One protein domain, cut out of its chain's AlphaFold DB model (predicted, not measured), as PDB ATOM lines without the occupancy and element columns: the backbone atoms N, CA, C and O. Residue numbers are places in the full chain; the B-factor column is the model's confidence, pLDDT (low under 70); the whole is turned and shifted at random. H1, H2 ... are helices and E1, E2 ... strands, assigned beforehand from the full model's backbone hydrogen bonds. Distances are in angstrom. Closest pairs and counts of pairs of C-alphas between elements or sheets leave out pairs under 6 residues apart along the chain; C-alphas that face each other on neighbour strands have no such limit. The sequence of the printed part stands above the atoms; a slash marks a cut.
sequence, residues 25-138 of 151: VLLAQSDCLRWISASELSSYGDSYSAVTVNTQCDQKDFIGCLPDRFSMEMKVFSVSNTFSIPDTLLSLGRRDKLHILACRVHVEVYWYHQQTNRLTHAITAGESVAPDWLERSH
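Overview. This is residues 25 to 138 of the 151 residues of an uncharacterized protein of Jaapia argillacea MUCL 33604 (UniProt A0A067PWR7). What would one see first in this model? The larger part is a strongly twisted, branched sheet of six strands, E2 to E7, with E5 and E7 in its middle, and a smaller sheet of three strands, E1, E8 and E9, sits toward the other end of the longest axis. Three short helices lie at the rim: H1 on the large sheet, H2 after E6, and H3 out beyond the small sheet. What are its make-up and size? The printed part has 114 residues, with elements in the order E1 E2 H1 E3 E4 E5 E6 H2 E7 E8 E9 H3, of mixed class, helices and strands; the neighbour strands of both sheets are antiparallel, the small one in the order E1 - E8 - E9. The whole is compact, with a radius of gyration of the C-alphas of 15.0 A and spans of 44 by 31 by 30 A.

Arrangement. Where does the first strand pair? E1, residues 25 to 28, is an edge strand and the antiparallel neighbour of E8, residues 109 to 113, at 156 degrees, with N 27 and O 110 2.8 A apart. E8 forms a hairpin with the edge strand E9, residues 118 to 121, at 153 degrees, with N 111 and O 120 2.8 A apart; residues 119 to 120 of E9 also pair with residues 127 to 128, antiparallel. What stands beside E7? E7, residues 99 to 104, has E2, residues 33 to 37, on one side and E3, residues 48 to 50, and E5, residues 61 to 67, on the other side. N 34 and O 102 of E2 and E7 are 2.8 A apart, as are N 49 and O 103 of E3 and E7, and N 65 and O 99 of E5 and E7. The closest C-alphas of E7 and E8 are those of Cys 103 and Val 109, 7.4 A apart. What stands beside E5? E4, residues 52 to 54, lies on the same side of E5 as E7, and E6, residues 74 to 80, on the other side. E4, E5 and E6 make a meander, each strand the antiparallel neighbour of the one before: hairpin E4 and E5 has N 53 and O 61 2.9 A apart, and hairpin E5 and E6 has N 64 and O 77 2.8 A apart. E3 runs on into E4 across a break of 1 residue, at 14 degrees. How do the helices stand? H1, residues 41 to 44, is on the branched sheet at a height of 7.5 A, over none of its strands; its closest C-alphas to E7 are those of Leu 41 and Ile 100, 7.7 A apart. H2, residues 87 to 90, is only just not on that sheet, with 4 pairs of C-alphas within 10 A, and H3, residues 132 to 136, is on neither sheet. The O i to N i+4 pair of H3 is within hydrogen-bond range; H1 and H2 are too short for such a pair, and each has its one O i to N i+3 pair within range.

Along the chain. Where does the first strand begin? E1 begins at C-alpha 25, (31.570, 1.936, -45.652), and measures 9.7 A; E2 measures 13.2 A. Which strands are longest? E5 measures 19.4 A from C-alpha 61 at (31.373, 8.487, -31.098), and E6 measures 18.2 A. E7 measures 15.4 A, E8 13.2 A and E9 10.0 A. Which elements are short? H1, E3, E4, H2 and H3 measure 5.4, 6.8, 6.1, 5.1 and 6.2 A; H3 ends at C-alpha 136, (20.730, 4.368, -59.812).

Size, cuts and confidence. How far does it reach? The two C-alphas farthest apart are those of Ser 91 and Arg 136, 45.2 A. Is it printed whole? The printed part has no cut, and no link is long. Where is confidence low? The mean pLDDT of the printed part is 81.2; 17 residues are under 70, among them 54 to 59 and 134 to 138.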
ATOM      1  N   VAL A  25      31.039   0.931 -44.738       82.06
ATOM      2  CA  VAL A  25      31.570   1.936 -45.652       82.06
ATOM      3  C   VAL A  25      30.764   3.210 -45.502       82.06
ATOM      4  O   VAL A  25      29.535   3.175 -45.547       82.06
ATOM      5  N   LEU A  26      31.449   4.344 -45.349       85.69
ATOM      6  CA  LEU A  26      30.791   5.643 -45.375       85.69
ATOM      7  C   LEU A  26      30.488   6.025 -46.824       85.69
ATOM      8  O   LEU A  26      31.394   6.155 -47.647       85.69
ATOM      9  N   LEU A  27      29.214   6.235 -47.118       85.69
ATOM     10  CA  LEU A  27      28.712   6.688 -48.400       85.69
ATOM     11  C   LEU A  27      28.245   8.135 -48.277       85.69
ATOM     12  O   LEU A  27      27.341   8.444 -47.500       85.69
ATOM     13  N   ALA A  28      28.867   9.024 -49.047       84.38
ATOM     14  CA  ALA A  28      28.499  10.431 -49.122       84.38
ATOM     15  C   ALA A  28      29.016  11.059 -50.419       84.38
ATOM     16  O   ALA A  28      29.992  10.586 -51.011       84.38
ATOM     17  N   GLN A  29      28.420  12.184 -50.812       82.19
ATOM     18  CA  GLN A  29      29.017  13.043 -51.830       82.19
ATOM     19  C   GLN A  29      30.307  13.682 -51.298       82.19
ATOM     20  O   GLN A  29      30.384  14.137 -50.154       82.19
ATOM     21  N   SER A  30      31.343  13.693 -52.139       76.25
ATOM     22  CA  SER A  30      32.698  14.096 -51.749       76.25
ATOM     23  C   SER A  30      32.788  15.546 -51.252       76.25
ATOM     24  O   SER A  30      33.548  15.851 -50.336       76.25
ATOM     25  N   ASP A  31      31.984  16.437 -51.825       84.00
ATOM     26  CA  ASP A  31      31.949  17.873 -51.543       84.00
ATOM     27  C   ASP A  31      31.121  18.235 -50.298       84.00
ATOM     28  O   ASP A  31      31.194  19.366 -49.795       84.00
ATOM     29  N   CYS A  32      30.368  17.269 -49.774       86.88
ATOM     30  CA  CYS A  32      29.593  17.393 -48.548       86.88
ATOM     31  C   CYS A  32      30.421  17.108 -47.291       86.88
ATOM     32  O   CYS A  32      30.077  17.628 -46.229       86.88
ATOM     33  N   LEU A  33      31.514  16.344 -47.402       90.38
ATOM     34  CA  LEU A  33      32.380  15.979 -46.281       90.38
ATOM     35  C   LEU A  33      33.518  16.984 -46.079       90.38
ATOM     36  O   LEU A  33      34.167  17.427 -47.028       90.38
ATOM     37  N   ARG A  34      33.799  17.329 -44.819       91.62
ATOM     38  CA  ARG A  34      34.929  18.180 -44.429       91.62
ATOM     39  C   ARG A  34      35.530  17.757 -43.099       91.62
ATOM     40  O   ARG A  34      34.821  17.389 -42.172       91.62
ATOM     41  N   TRP A  35      36.845  17.908 -42.994       91.88
ATOM     42  CA  TRP A  35      37.542  17.899 -41.713       91.88
ATOM     43  C   TRP A  35      37.435  19.286 -41.084       91.88
ATOM     44  O   TRP A  35      37.901  20.265 -41.665       91.88
ATOM     45  N   ILE A  36      36.808  19.369 -39.914       91.56
ATOM     46  CA  ILE A  36      36.610  20.616 -39.170       91.56
ATOM     47  C   ILE A  36      37.358  20.509 -37.849       91.56
ATOM     48  O   ILE A  36      37.302  19.465 -37.205       91.56
ATOM     49  N   SER A  37      38.053  21.567 -37.429       91.44
ATOM     50  CA  SER A  37      38.683  21.580 -36.106       91.44
ATOM     51  C   SER A  37      37.638  21.305 -35.020       91.44
ATOM     52  O   SER A  37      36.567  21.914 -35.010       91.44
ATOM     53  N   ALA A  38      37.950  20.422 -34.068       90.62
ATOM     54  CA  ALA A  38      37.049  20.103 -32.962       90.62
ATOM     55  C   ALA A  38      36.659  21.358 -32.156       90.62
ATOM     56  O   ALA A  38      35.536  21.454 -31.670       90.62
ATOM     57  N   SER A  39      37.558  22.347 -32.063       89.56
ATOM     58  CA  SER A  39      37.289  23.620 -31.385       89.56
ATOM     59  C   SER A  39      36.328  24.533 -32.148       89.56
ATOM     60  O   SER A  39      35.730  25.422 -31.552       89.56
ATOM     61  N   GLU A  40      36.205  24.348 -33.461       89.94
ATOM     62  CA  GLU A  40      35.379  25.180 -34.340       89.94
ATOM     63  C   GLU A  40      34.056  24.511 -34.702       89.94
ATOM     64  O   GLU A  40      33.156  25.185 -35.189       89.94
ATOM     65  N   LEU A  41      33.903  23.209 -34.455       87.88
ATOM     66  CA  LEU A  41      32.739  22.431 -34.880       87.88
ATOM     67  C   LEU A  41      31.405  23.056 -34.439       87.88
ATOM     68  O   LEU A  41      30.474  23.136 -35.236       87.88
ATOM     69  N   SER A  42      31.330  23.577 -33.211       86.62
ATOM     70  CA  SER A  42      30.142  24.279 -32.702       86.62
ATOM     71  C   SER A  42      29.837  25.584 -33.445       86.62
ATOM     72  O   SER A  42      28.680  25.984 -33.534       86.62
ATOM     73  N   SER A  43      30.854  26.232 -34.016       88.62
ATOM     74  CA  SER A  43      30.707  27.465 -34.805       88.62
ATOM     75  C   SER A  43      30.089  27.203 -36.180       88.62
ATOM     76  O   SER A  43      29.551  28.120 -36.793       88.62
ATOM     77  N   TYR A  44      30.127  25.955 -36.658       84.19
ATOM     78  CA  TYR A  44      29.503  25.524 -37.910       84.19
ATOM     79  C   TYR A  44      28.083  24.963 -37.721       84.19
ATOM     80  O   TYR A  44      27.551  24.396 -38.672       84.19
ATOM     81  N   GLY A  45      27.481  25.117 -36.532       68.31
ATOM     82  CA  GLY A  45      26.323  24.356 -36.034       68.31
ATOM     83  C   GLY A  45      25.145  24.133 -36.992       68.31
ATOM     84  O   GLY A  45      24.567  23.052 -36.974       68.31
ATOM     85  N   ASP A  46      24.838  25.090 -37.870       82.31
ATOM     86  CA  ASP A  46      23.724  24.962 -38.827       82.31
ATOM     87  C   ASP A  46      24.162  24.484 -40.222       82.31
ATOM     88  O   ASP A  46      23.345  24.113 -41.060       82.31
ATOM     89  N   SER A  47      25.463  24.522 -40.504       90.38
ATOM     90  CA  SER A  47      26.030  24.201 -41.815       90.38
ATOM     91  C   SER A  47      26.628  22.804 -41.876       90.38
ATOM     92  O   SER A  47      26.592  22.189 -42.940       90.38
ATOM     93  N   TYR A  48      27.172  22.301 -40.764       92.38
ATOM     94  CA  TYR A  48      27.817  20.992 -40.695       92.38
ATOM     95  C   TYR A  48      27.445  20.224 -39.424       92.38
ATOM     96  O   TYR A  48      27.330  20.792 -38.343       92.38
ATOM     97  N   SER A  49      27.306  18.907 -39.552       91.56
ATOM     98  CA  SER A  49      27.075  17.959 -38.460       91.56
ATOM     99  C   SER A  49      28.151  16.878 -38.454       91.56
ATOM    100  O   SER A  49      28.575  16.417 -39.512       91.56
ATOM    101  N   ALA A  50      28.603  16.470 -37.269       91.69
ATOM    102  CA  ALA A  50      29.624  15.431 -37.133       91.69
ATOM    103  C   ALA A  50      29.113  14.060 -37.599       91.69
ATOM    104  O   ALA A  50      27.966  13.693 -37.338       91.69
ATOM    105  N   VAL A  51      29.993  13.302 -38.253       90.50
ATOM    106  CA  VAL A  51      29.742  11.913 -38.650       90.50
ATOM    107  C   VAL A  51      29.940  11.000 -37.439       90.50
ATOM    108  O   VAL A  51      31.008  11.005 -36.826       90.50
ATOM    109  N   THR A  52      28.914  10.221 -37.098       88.94
ATOM    110  CA  THR A  52      28.878   9.287 -35.964       88.94
ATOM    111  C   THR A  52      29.257   7.879 -36.396       88.94
ATOM    112  O   THR A  52      28.759   7.468 -37.432       88.94
ATOM    113  N   VAL A  53      30.047   7.121 -35.629       79.56
ATOM    114  CA  VAL A  53      30.560   5.792 -36.058       79.56
ATOM    115  C   VAL A  53      30.092   4.624 -35.206       79.56
ATOM    116  O   VAL A  53      30.125   3.484 -35.640       79.56
ATOM    117  N   ASN A  54      29.654   4.888 -33.982       66.69
ATOM    118  CA  ASN A  54      29.144   3.850 -33.107       66.69
ATOM    119  C   ASN A  54      27.969   4.410 -32.317       66.69
ATOM    120  O   ASN A  54      28.093   5.447 -31.663       66.69
ATOM    121  N   THR A  55      26.830   3.734 -32.422       57.88
ATOM    122  CA  THR A  55      25.605   4.044 -31.674       57.88
ATOM    123  C   THR A  55      25.056   2.832 -30.944       57.88
ATOM    124  O   THR A  55      23.913   2.855 -30.498       57.88
ATOM    125  N   GLN A  56      25.847   1.758 -30.835       54.44
ATOM    126  CA  GLN A  56      25.458   0.575 -30.066       54.44
ATOM    127  C   GLN A  56      25.387   0.874 -28.563       54.44
ATOM    128  O   GLN A  56      24.664   0.202 -27.833       54.44
ATOM    129  N   CYS A  57      26.090   1.914 -28.113       53.84
ATOM    130  CA  CYS A  57      25.949   2.489 -26.784       53.84
ATOM    131  C   CYS A  57      25.255   3.855 -26.900       53.84
ATOM    132  O   CYS A  57      25.430   4.550 -27.900       53.84
ATOM    133  N   ASP A  58      24.555   4.295 -25.849       59.38
ATOM    134  CA  ASP A  58      23.976   5.655 -25.733       59.38
ATOM    135  C   ASP A  58      25.001   6.790 -25.959       59.38
ATOM    136  O   ASP A  58      24.660   7.971 -26.054       59.38
ATOM    137  N   GLN A  59      26.281   6.435 -26.040       66.50
ATOM    138  CA  GLN A  59      27.382   7.318 -26.341       66.50
ATOM    139  C   GLN A  59      27.658   7.340 -27.848       66.50
ATOM    140  O   GLN A  59      28.072   6.347 -28.441       66.50
ATOM    141  N   LYS A  60      27.438   8.509 -28.458       76.19
ATOM    142  CA  LYS A  60      27.806   8.768 -29.850       76.19
ATOM    143  C   LYS A  60      29.293   9.080 -29.944       76.19
ATOM    144  O   LYS A  60      29.749  10.088 -29.398       76.19
ATOM    145  N   ASP A  61      29.996   8.245 -30.690       87.25
ATOM    146  CA  ASP A  61      31.373   8.487 -31.098       87.25
ATOM    147  C   ASP A  61      31.431   9.090 -32.502       87.25
ATOM    148  O   ASP A  61      30.576   8.816 -33.346       87.25
ATOM    149  N   PHE A  62      32.466   9.882 -32.763       90.19
ATOM    150  CA  PHE A  62      32.717  10.572 -34.023       90.19
ATOM    151  C   PHE A  62      34.002  10.087 -34.698       90.19
ATOM    152  O   PHE A  62      34.903   9.573 -34.038       90.19
ATOM    153  N   ILE A  63      34.137  10.325 -36.005       90.19
ATOM    154  CA  ILE A  63      35.425  10.143 -36.691       90.19
ATOM    155  C   ILE A  63      36.298  11.368 -36.438       90.19
ATOM    156  O   ILE A  63      35.982  12.466 -36.899       90.19
ATOM    157  N   GLY A  64      37.423  11.180 -35.759       90.44
ATOM    158  CA  GLY A  64      38.456  12.196 -35.627       90.44
ATOM    159  C   GLY A  64      39.710  11.876 -36.421       90.44
ATOM    160  O   GLY A  64      39.959  10.734 -36.802       90.44
ATOM    161  N   CYS A  65      40.538  12.892 -36.635       90.50
ATOM    162  CA  CYS A  65      41.908  12.706 -37.071       90.50
ATOM    163  C   CYS A  65      42.883  13.681 -36.403       90.50
ATOM    164  O   CYS A  65      42.528  14.791 -35.992       90.50
ATOM    165  N   LEU A  66      44.137  13.241 -36.303       89.00
ATOM    166  CA  LEU A  66      45.270  14.026 -35.828       89.00
ATOM    167  C   LEU A  66      46.445  13.883 -36.798       89.00
ATOM    168  O   LEU A  66      46.701  12.776 -37.275       89.00
ATOM    169  N   PRO A  67      47.202  14.960 -37.057       82.94
ATOM    170  CA  PRO A  67      48.467  14.843 -37.763       82.94
ATOM    171  C   PRO A  67      49.491  14.125 -36.880       82.94
ATOM    172  O   PRO A  67      49.743  14.547 -35.746       82.94
ATOM    173  N   ASP A  68      50.098  13.073 -37.414       81.06
ATOM    174  CA  ASP A  68      51.219  12.375 -36.804       81.06
ATOM    175  C   ASP A  68      52.492  13.202 -36.997       81.06
ATOM    176  O   ASP A  68      52.974  13.430 -38.113       81.06
ATOM    177  N   ARG A  69      53.051  13.676 -35.881       77.81
ATOM    178  CA  ARG A  69      54.272  14.487 -35.886       77.81
ATOM    179  C   ARG A  69      55.510  13.741 -36.388       77.81
ATOM    180  O   ARG A  69      56.502  14.401 -36.683       77.81
ATOM    181  N   PHE A  70      55.473  12.410 -36.454       79.69
ATOM    182  CA  PHE A  70      56.601  11.579 -36.861       79.69
ATOM    183  C   PHE A  70      56.514  11.124 -38.319       79.69
ATOM    184  O   PHE A  70      57.555  11.034 -38.966       79.69
ATOM    185  N   SER A  71      55.312  10.859 -38.845       79.12
ATOM    186  CA  SER A  71      55.142  10.310 -40.201       79.12
ATOM    187  C   SER A  71      54.624  11.301 -41.249       79.12
ATOM    188  O   SER A  71      54.589  10.956 -42.425       79.12
ATOM    189  N   MET A  72      54.239  12.528 -40.869       76.62
ATOM    190  CA  MET A  72      53.504  13.474 -41.738       76.62
ATOM    191  C   MET A  72      52.163  12.922 -42.264       76.62
ATOM    192  O   MET A  72      51.541  13.538 -43.130       76.62
ATOM    193  N   GLU A  73      51.695  11.792 -41.735       82.19
ATOM    194  CA  GLU A  73      50.405  11.199 -42.073       82.19
ATOM    195  C   GLU A  73      49.313  11.686 -41.119       82.19
ATOM    196  O   GLU A  73      49.578  12.173 -40.019       82.19
ATOM    197  N   MET A  74      48.057  11.522 -41.527       82.38
ATOM    198  CA  MET A  74      46.911  11.738 -40.649       82.38
ATOM    199  C   MET A  74      46.511  10.405 -40.024       82.38
ATOM    200  O   MET A  74      46.207   9.450 -40.735       82.38
ATOM    201  N   LYS A  75      46.471  10.340 -38.695       84.31
ATOM    202  CA  LYS A  75      45.884   9.210 -37.972       84.31
ATOM    203  C   LYS A  75      44.406   9.482 -37.768       84.31
ATOM    204  O   LYS A  75      44.055  10.435 -37.074       84.31
ATOM    205  N   VAL A  76      43.560   8.660 -38.377       85.88
ATOM    206  CA  VAL A  76      42.109   8.649 -38.153       85.88
ATOM    207  C   VAL A  76      41.809   7.753 -36.946       85.88
ATOM    208  O   VAL A  76      42.558   6.809 -36.714       85.88
ATOM    209  N   PHE A  77      40.798   8.070 -36.134       85.19
ATOM    210  CA  PHE A  77      40.371   7.264 -34.979       85.19
ATOM    211  C   PHE A  77      38.976   7.654 -34.473       85.19
ATOM    212  O   PHE A  77      38.460   8.714 -34.822       85.19
ATOM    213  N   SER A  78      38.368   6.794 -33.648       85.88
ATOM    214  CA  SER A  78      37.108   7.103 -32.957       85.88
ATOM    215  C   SER A  78      37.330   8.117 -31.832       85.88
ATOM    216  O   SER A  78      38.268   7.987 -31.041       85.88
ATOM    217  N   VAL A  79      36.465   9.123 -31.749       87.69
ATOM    218  CA  VAL A  79      36.527  10.205 -30.766       87.69
ATOM    219  C   VAL A  79      35.203  10.311 -30.033       87.69
ATOM    220  O   VAL A  79      34.163  10.511 -30.653       87.69
ATOM    221  N   SER A  80      35.249  10.265 -28.703       87.25
ATOM    222  CA  SER A  80      34.047  10.442 -27.887       87.25
ATOM    223  C   SER A  80      33.434  11.835 -28.060       87.25
ATOM    224  O   SER A  80      34.108  12.801 -28.427       87.25
ATOM    225  N   ASN A  81      32.166  11.985 -27.680       83.50
ATOM    226  CA  ASN A  81      31.473  13.277 -27.667       83.50
ATOM    227  C   ASN A  81      32.139  14.383 -26.816       83.50
ATOM    228  O   ASN A  81      31.804  15.555 -26.963       83.50
ATOM    229  N   THR A  82      33.090  14.030 -25.947       85.88
ATOM    230  CA  THR A  82      33.889  14.986 -25.158       85.88
ATOM    231  C   THR A  82      35.170  15.442 -25.862       85.88
ATOM    232  O   THR A  82      35.960  16.196 -25.286       85.88
ATOM    233  N   PHE A  83      35.415  14.972 -27.088       85.06
ATOM    234  CA  PHE A  83      36.643  15.222 -27.843       85.06
ATOM    235  C   PHE A  83      37.906  14.846 -27.050       85.06
ATOM    236  O   PHE A  83      38.931  15.541 -27.055       85.06
ATOM    237  N   SER A  84      37.814  13.746 -26.298       83.62
ATOM    238  CA  SER A  84      38.948  13.136 -25.610       83.62
ATOM    239  C   SER A  84      39.810  12.381 -26.618       83.62
ATOM    240  O   SER A  84      39.302  11.555 -27.374       83.62
ATOM    241  N   ILE A  85      41.116  12.633 -26.600       82.25
ATOM    242  CA  ILE A  85      42.083  11.877 -27.397       82.25
ATOM    243  C   ILE A  85      42.597  10.727 -26.522       82.25
ATOM    244  O   ILE A  85      42.997  11.004 -25.391       82.25
ATOM    245  N   PRO A  86      42.610   9.474 -27.012       80.88
ATOM    246  CA  PRO A  86      43.222   8.356 -26.302       80.88
ATOM    247  C   PRO A  86      44.673   8.652 -25.910       80.88
ATOM    248  O   PRO A  86      45.436   9.189 -26.717       80.88
ATOM    249  N   ASP A  87      45.083   8.247 -24.707       82.25
ATOM    250  CA  ASP A  87      46.431   8.524 -24.186       82.25
ATOM    251  C   ASP A  87      47.545   8.006 -25.107       82.25
ATOM    252  O   ASP A  87      48.589   8.642 -25.264       82.25
ATOM    253  N   THR A  88      47.292   6.892 -25.798       81.50
ATOM    254  CA  THR A  88      48.194   6.313 -26.803       81.50
ATOM    255  C   THR A  88      48.509   7.290 -27.944       81.50
ATOM    256  O   THR A  88      49.635   7.314 -28.444       81.50
ATOM    257  N   LEU A  89      47.555   8.152 -28.309       80.12
ATOM    258  CA  LEU A  89      47.655   9.113 -29.412       80.12
ATOM    259  C   LEU A  89      48.099  10.513 -28.962       80.12
ATOM    260  O   LEU A  89      48.523  11.313 -29.799       80.12
ATOM    261  N   LEU A  90      48.093  10.815 -27.658       78.88
ATOM    262  CA  LEU A  90      48.646  12.073 -27.124       78.88
ATOM    263  C   LEU A  90      50.142  12.225 -27.435       78.88
ATOM    264  O   LEU A  90      50.665  13.335 -27.536       78.88
ATOM    265  N   SER A  91      50.835  11.102 -27.617       77.81
ATOM    266  CA  SER A  91      52.230  11.073 -28.045       77.81
ATOM    267  C   SER A  91      52.425  11.399 -29.533       77.81
ATOM    268  O   SER A  91      53.555  11.656 -29.936       77.81
ATOM    269  N   LEU A  92      51.372  11.413 -30.353       72.31
ATOM    270  CA  LEU A  92      51.455  11.632 -31.804       72.31
ATOM    271  C   LEU A  92      51.090  13.063 -32.202       72.31
ATOM    272  O   LEU A  92      51.663  13.608 -33.144       72.31
ATOM    273  N   GLY A  93      50.179  13.696 -31.463       68.44
ATOM    274  CA  GLY A  93      49.620  14.995 -31.824       68.44
ATOM    275  C   GLY A  93      49.363  15.899 -30.625       68.44
ATOM    276  O   GLY A  93      49.409  15.487 -29.470       68.44
ATOM    277  N   ARG A  94      49.088  17.173 -30.908       70.62
ATOM    278  CA  ARG A  94      48.592  18.113 -29.901       70.62
ATOM    279  C   ARG A  94      47.066  18.185 -29.973       70.62
ATOM    280  O   ARG A  94      46.493  18.082 -31.056       70.62
ATOM    281  N   ARG A  95      46.414  18.385 -28.824       68.81
ATOM    282  CA  ARG A  95      44.945  18.386 -28.707       68.81
ATOM    283  C   ARG A  95      44.261  19.500 -29.506       68.81
ATOM    284  O   ARG A  95      43.147  19.309 -29.973       68.81
ATOM    285  N   ASP A  96      44.949  20.619 -29.713       73.94
ATOM    286  CA  ASP A  96      44.519  21.751 -30.546       73.94
ATOM    287  C   ASP A  96      44.469  21.431 -32.049       73.94
ATOM    288  O   ASP A  96      43.940  22.222 -32.823       73.94
ATOM    289  N   LYS A  97      44.994  20.276 -32.477       84.31
ATOM    290  CA  LYS A  97      44.987  19.835 -33.879       84.31
ATOM    291  C   LYS A  97      43.974  18.735 -34.174       84.31
ATOM    292  O   LYS A  97      44.026  18.150 -35.256       84.31
ATOM    293  N   LEU A  98      43.092  18.418 -33.229       90.50
ATOM    294  CA  LEU A  98      42.039  17.437 -33.452       90.50
ATOM    295  C   LEU A  98      41.034  17.976 -34.468       90.50
ATOM    296  O   LEU A  98      40.445  19.032 -34.252       90.50
ATOM    297  N   HIS A  99      40.815  17.227 -35.543       92.00
ATOM    298  CA  HIS A  99      39.762  17.513 -36.510       92.00
ATOM    299  C   HIS A  99      38.723  16.399 -36.479       92.00
ATOM    300  O   HIS A  99      39.070  15.240 -36.280       92.00
ATOM    301  N   ILE A 100      37.461  16.750 -36.681       92.69
ATOM    302  CA  ILE A 100      36.319  15.842 -36.734       92.69
ATOM    303  C   ILE A 100      35.801  15.815 -38.170       92.69
ATOM    304  O   ILE A 100      35.711  16.865 -38.815       92.69
ATOM    305  N   LEU A 101      35.479  14.627 -38.683       93.00
ATOM    306  CA  LEU A 101      34.791  14.509 -39.961       93.00
ATOM    307  C   LEU A 101      33.351  14.980 -39.777       93.00
ATOM    308  O   LEU A 101      32.594  14.431 -38.974       93.00
ATOM    309  N   ALA A 102      32.972  15.992 -40.540       92.69
ATOM    310  CA  ALA A 102      31.632  16.535 -40.552       92.69
ATOM    311  C   ALA A 102      31.067  16.518 -41.970       92.69
ATOM    312  O   ALA A 102      31.795  16.615 -42.959       92.69
ATOM    313  N   CYS A 103      29.751  16.419 -42.057       91.88
ATOM    314  CA  CYS A 103      28.998  16.466 -43.294       91.88
ATOM    315  C   CYS A 103      28.092  17.699 -43.295       91.88
ATOM    316  O   CYS A 103      27.659  18.138 -42.228       91.88
ATOM    317  N   ARG A 104      27.808  18.275 -44.465       90.38
ATOM    318  CA  ARG A 104      26.826  19.365 -44.574       90.38
ATOM    319  C   ARG A 104      25.475  18.939 -43.995       90.38
ATOM    320  O   ARG A 104      25.075  17.788 -44.125       90.38
ATOM    321  N   VAL A 105      24.755  19.861 -43.363       83.56
ATOM    322  CA  VAL A 105      23.389  19.574 -42.890       83.56
ATOM    323  C   VAL A 105      22.462  19.365 -44.100       83.56
ATOM    324  O   VAL A 105      22.665  19.971 -45.151       83.56
ATOM    325  N   HIS A 106      21.450  18.502 -43.948       80.44
ATOM    326  CA  HIS A 106      20.454  18.147 -44.977       80.44
ATOM    327  C   HIS A 106      20.992  17.410 -46.211       80.44
ATOM    328  O   HIS A 106      20.336  17.405 -47.250       80.44
ATOM    329  N   VAL A 107      22.161  16.778 -46.109       82.81
ATOM    330  CA  VAL A 107      22.696  15.931 -47.179       82.81
ATOM    331  C   VAL A 107      22.693  14.467 -46.769       82.81
ATOM    332  O   VAL A 107      22.735  14.122 -45.589       82.81
ATOM    333  N   GLU A 108      22.656  13.613 -47.777       84.94
ATOM    334  CA  GLU A 108      22.601  12.168 -47.639       84.94
ATOM    335  C   GLU A 108      23.993  11.599 -47.331       84.94
ATOM    336  O   GLU A 108      24.912  11.660 -48.152       84.94
ATOM    337  N   VAL A 109      24.148  11.074 -46.114       87.50
ATOM    338  CA  VAL A 109      25.376  10.446 -45.615       87.50
ATOM    339  C   VAL A 109      25.009   9.190 -44.830       87.50
ATOM    340  O   VAL A 109      24.222   9.244 -43.882       87.50
ATOM    341  N   TYR A 110      25.576   8.050 -45.212       87.31
ATOM    342  CA  TYR A 110      25.177   6.751 -44.673       87.31
ATOM    343  C   TYR A 110      26.369   5.854 -44.390       87.31
ATOM    344  O   TYR A 110      27.322   5.823 -45.157       87.31
ATOM    345  N   TRP A 111      26.277   5.072 -43.324       86.75
ATOM    346  CA  TRP A 111      27.053   3.850 -43.175       86.75
ATOM    347  C   TRP A 111      26.341   2.723 -43.888       86.75
ATOM    348  O   TRP A 111      25.158   2.490 -43.648       86.75
ATOM    349  N   TYR A 112      27.070   2.034 -44.750       84.12
ATOM    350  CA  TYR A 112      26.599   0.857 -45.447       84.12
ATOM    351  C   TYR A 112      27.263  -0.388 -44.884       84.12
ATOM    352  O   TYR A 112      28.475  -0.551 -45.015       84.12
ATOM    353  N   HIS A 113      26.463  -1.264 -44.282       80.44
ATOM    354  CA  HIS A 113      26.922  -2.544 -43.764       80.44
ATOM    355  C   HIS A 113      26.751  -3.624 -44.834       80.44
ATOM    356  O   HIS A 113      25.656  -4.156 -45.033       80.44
ATOM    357  N   GLN A 114      27.847  -3.969 -45.512       74.75
ATOM    358  CA  GLN A 114      27.829  -4.847 -46.688       74.75
ATOM    359  C   GLN A 114      27.203  -6.225 -46.424       74.75
ATOM    360  O   GLN A 114      26.466  -6.728 -47.259       74.75
ATOM    361  N   GLN A 115      27.436  -6.830 -45.256       74.06
ATOM    362  CA  GLN A 115      26.942  -8.188 -44.977       74.06
ATOM    363  C   GLN A 115      25.423  -8.253 -44.760       74.06
ATOM    364  O   GLN A 115      24.809  -9.297 -44.948       74.06
ATOM    365  N   THR A 116      24.817  -7.154 -44.306       77.25
ATOM    366  CA  THR A 116      23.385  -7.105 -43.966       77.25
ATOM    367  C   THR A 116      22.593  -6.266 -44.961       77.25
ATOM    368  O   THR A 116      21.373  -6.196 -44.848       77.25
ATOM    369  N   ASN A 117      23.273  -5.637 -45.927       75.81
ATOM    370  CA  ASN A 117      22.717  -4.657 -46.858       75.81
ATOM    371  C   ASN A 117      21.925  -3.545 -46.146       75.81
ATOM    372  O   ASN A 117      20.914  -3.064 -46.657       75.81
ATOM    373  N   ARG A 118      22.367  -3.148 -44.945       80.75
ATOM    374  CA  ARG A 118      21.700  -2.116 -44.138       80.75
ATOM    375  C   ARG A 118      22.382  -0.772 -44.304       80.75
ATOM    376  O   ARG A 118      23.610  -0.688 -44.358       80.75
ATOM    377  N   LEU A 119      21.562   0.273 -44.336       86.12
ATOM    378  CA  LEU A 119      22.007   1.656 -44.342       86.12
ATOM    379  C   LEU A 119      21.601   2.334 -43.043       86.12
ATOM    380  O   LEU A 119      20.437   2.323 -42.647       86.12
ATOM    381  N   THR A 120      22.573   2.977 -42.414       86.12
ATOM    382  CA  THR A 120      22.374   3.754 -41.195       86.12
ATOM    383  C   THR A 120      22.786   5.185 -41.474       86.12
ATOM    384  O   THR A 120      23.910   5.442 -41.896       86.12
ATOM    385  N   HIS A 121      21.895   6.145 -41.251       87.25
ATOM    386  CA  HIS A 121      22.204   7.548 -41.494       87.25
ATOM    387  C   HIS A 121      23.322   8.019 -40.555       87.25
ATOM    388  O   HIS A 121      23.193   7.958 -39.333       87.25
ATOM    389  N   ALA A 122      24.417   8.520 -41.119       88.06
ATOM    390  CA  ALA A 122      25.683   8.680 -40.408       88.06
ATOM    391  C   ALA A 122      25.732   9.885 -39.447       88.06
ATOM    392  O   ALA A 122      26.775  10.152 -38.864       88.06
ATOM    393  N   ILE A 123      24.630  10.628 -39.286       87.31
ATOM    394  CA  ILE A 123      24.489  11.719 -38.300       87.31
ATOM    395  C   ILE A 123      23.453  11.356 -37.225       87.31
ATOM    396  O   ILE A 123      23.642  11.580 -36.026       87.31
ATOM    397  N   THR A 124      22.307  10.826 -37.654       84.25
ATOM    398  CA  THR A 124      21.178  10.531 -36.757       84.25
ATOM    399  C   THR A 124      21.269   9.136 -36.162       84.25
ATOM    400  O   THR A 124      20.659   8.902 -35.122       84.25
ATOM    401  N   ALA A 125      22.033   8.248 -36.803       80.50
ATOM    402  CA  ALA A 125      22.104   6.820 -36.534       80.50
ATOM    403  C   ALA A 125      20.765   6.081 -36.643       80.50
ATOM    404  O   ALA A 125      20.583   5.002 -36.084       80.50
ATOM    405  N   GLY A 126      19.814   6.671 -37.367       80.12
ATOM    406  CA  GLY A 126      18.585   5.989 -37.740       80.12
ATOM    407  C   GLY A 126      18.844   5.048 -38.908       80.12
ATOM    408  O   GLY A 126      19.544   5.416 -39.854       80.12
ATOM    409  N   GLU A 127      18.258   3.856 -38.855       79.75
ATOM    410  CA  GLU A 127      18.157   2.995 -40.029       79.75
ATOM    411  C   GLU A 127      17.410   3.735 -41.145       79.75
ATOM    412  O   GLU A 127      16.443   4.462 -40.896       79.75
ATOM    413  N   SER A 128      17.899   3.594 -42.370       78.81
ATOM    414  CA  SER A 128      17.380   4.300 -43.531       78.81
ATOM    415  C   SER A 128      17.192   3.348 -44.702       78.81
ATOM    416  O   SER A 128      17.894   2.346 -44.835       78.81
ATOM    417  N   VAL A 129      16.225   3.678 -45.552       78.00
ATOM    418  CA  VAL A 129      16.043   3.004 -46.839       78.00
ATOM    419  C   VAL A 129      17.141   3.485 -47.788       78.00
ATOM    420  O   VAL A 129      17.647   4.600 -47.640       78.00
ATOM    421  N   ALA A 130      17.527   2.643 -48.748       69.94
ATOM    422  CA  ALA A 130      18.476   3.036 -49.777       69.94
ATOM    423  C   ALA A 130      17.998   4.290 -50.525       69.94
ATOM    424  O   ALA A 130      16.843   4.338 -50.947       69.94
ATOM    425  N   PRO A 131      18.848   5.321 -50.667       69.25
ATOM    426  CA  PRO A 131      18.482   6.516 -51.409       69.25
ATOM    427  C   PRO A 131      18.532   6.250 -52.920       69.25
ATOM    428  O   PRO A 131      19.375   5.492 -53.406       69.25
ATOM    429  N   ASP A 132      17.685   6.950 -53.678       68.44
ATOM    430  CA  ASP A 132      17.531   6.815 -55.134       68.44
ATOM    431  C   ASP A 132      18.852   6.801 -55.916       68.44
ATOM    432  O   ASP A 132      18.981   6.119 -56.931       68.44
ATOM    433  N   TRP A 133      19.833   7.612 -55.513       71.12
ATOM    434  CA  TRP A 133      21.105   7.688 -56.232       71.12
ATOM    435  C   TRP A 133      21.943   6.424 -56.056       71.12
ATOM    436  O   TRP A 133      22.685   6.088 -56.974       71.12
ATOM    437  N   LEU A 134      21.804   5.726 -54.924       68.31
ATOM    438  CA  LEU A 134      22.494   4.469 -54.662       68.31
ATOM    439  C   LEU A 134      21.888   3.346 -55.510       68.31
ATOM    440  O   LEU A 134      22.626   2.557 -56.102       68.31
ATOM    441  N   GLU A 135      20.561   3.342 -55.655       64.88
ATOM    442  CA  GLU A 135      19.849   2.447 -56.573       64.88
ATOM    443  C   GLU A 135      20.219   2.741 -58.038       64.88
ATOM    444  O   GLU A 135      20.469   1.844 -58.836       64.88
ATOM    445  N   ARG A 136      20.352   4.010 -58.429       56.44
ATOM    446  CA  ARG A 136      20.730   4.368 -59.812       56.44
ATOM    447  C   ARG A 136      22.184   4.051 -60.161       56.44
ATOM    448  O   ARG A 136      22.516   4.018 -61.343       56.44
ATOM    449  N   SER A 137      23.040   3.825 -59.168       55.28
ATOM    450  CA  SER A 137      24.404   3.321 -59.366       55.28
ATOM    451  C   SER A 137      24.484   1.801 -59.565       55.28
ATOM    452  O   SER A 137      25.590   1.279 -59.721       55.28
ATOM    453  N   HIS A 138      23.352   1.084 -59.624       48.25
ATOM    454  CA  HIS A 138      23.334  -0.287 -60.131       48.25
ATOM    455  C   HIS A 138      23.908  -0.325 -61.560       48.25
ATOM    456  O   HIS A 138      23.511   0.429 -62.447       48.25
TER     457      HIS A 138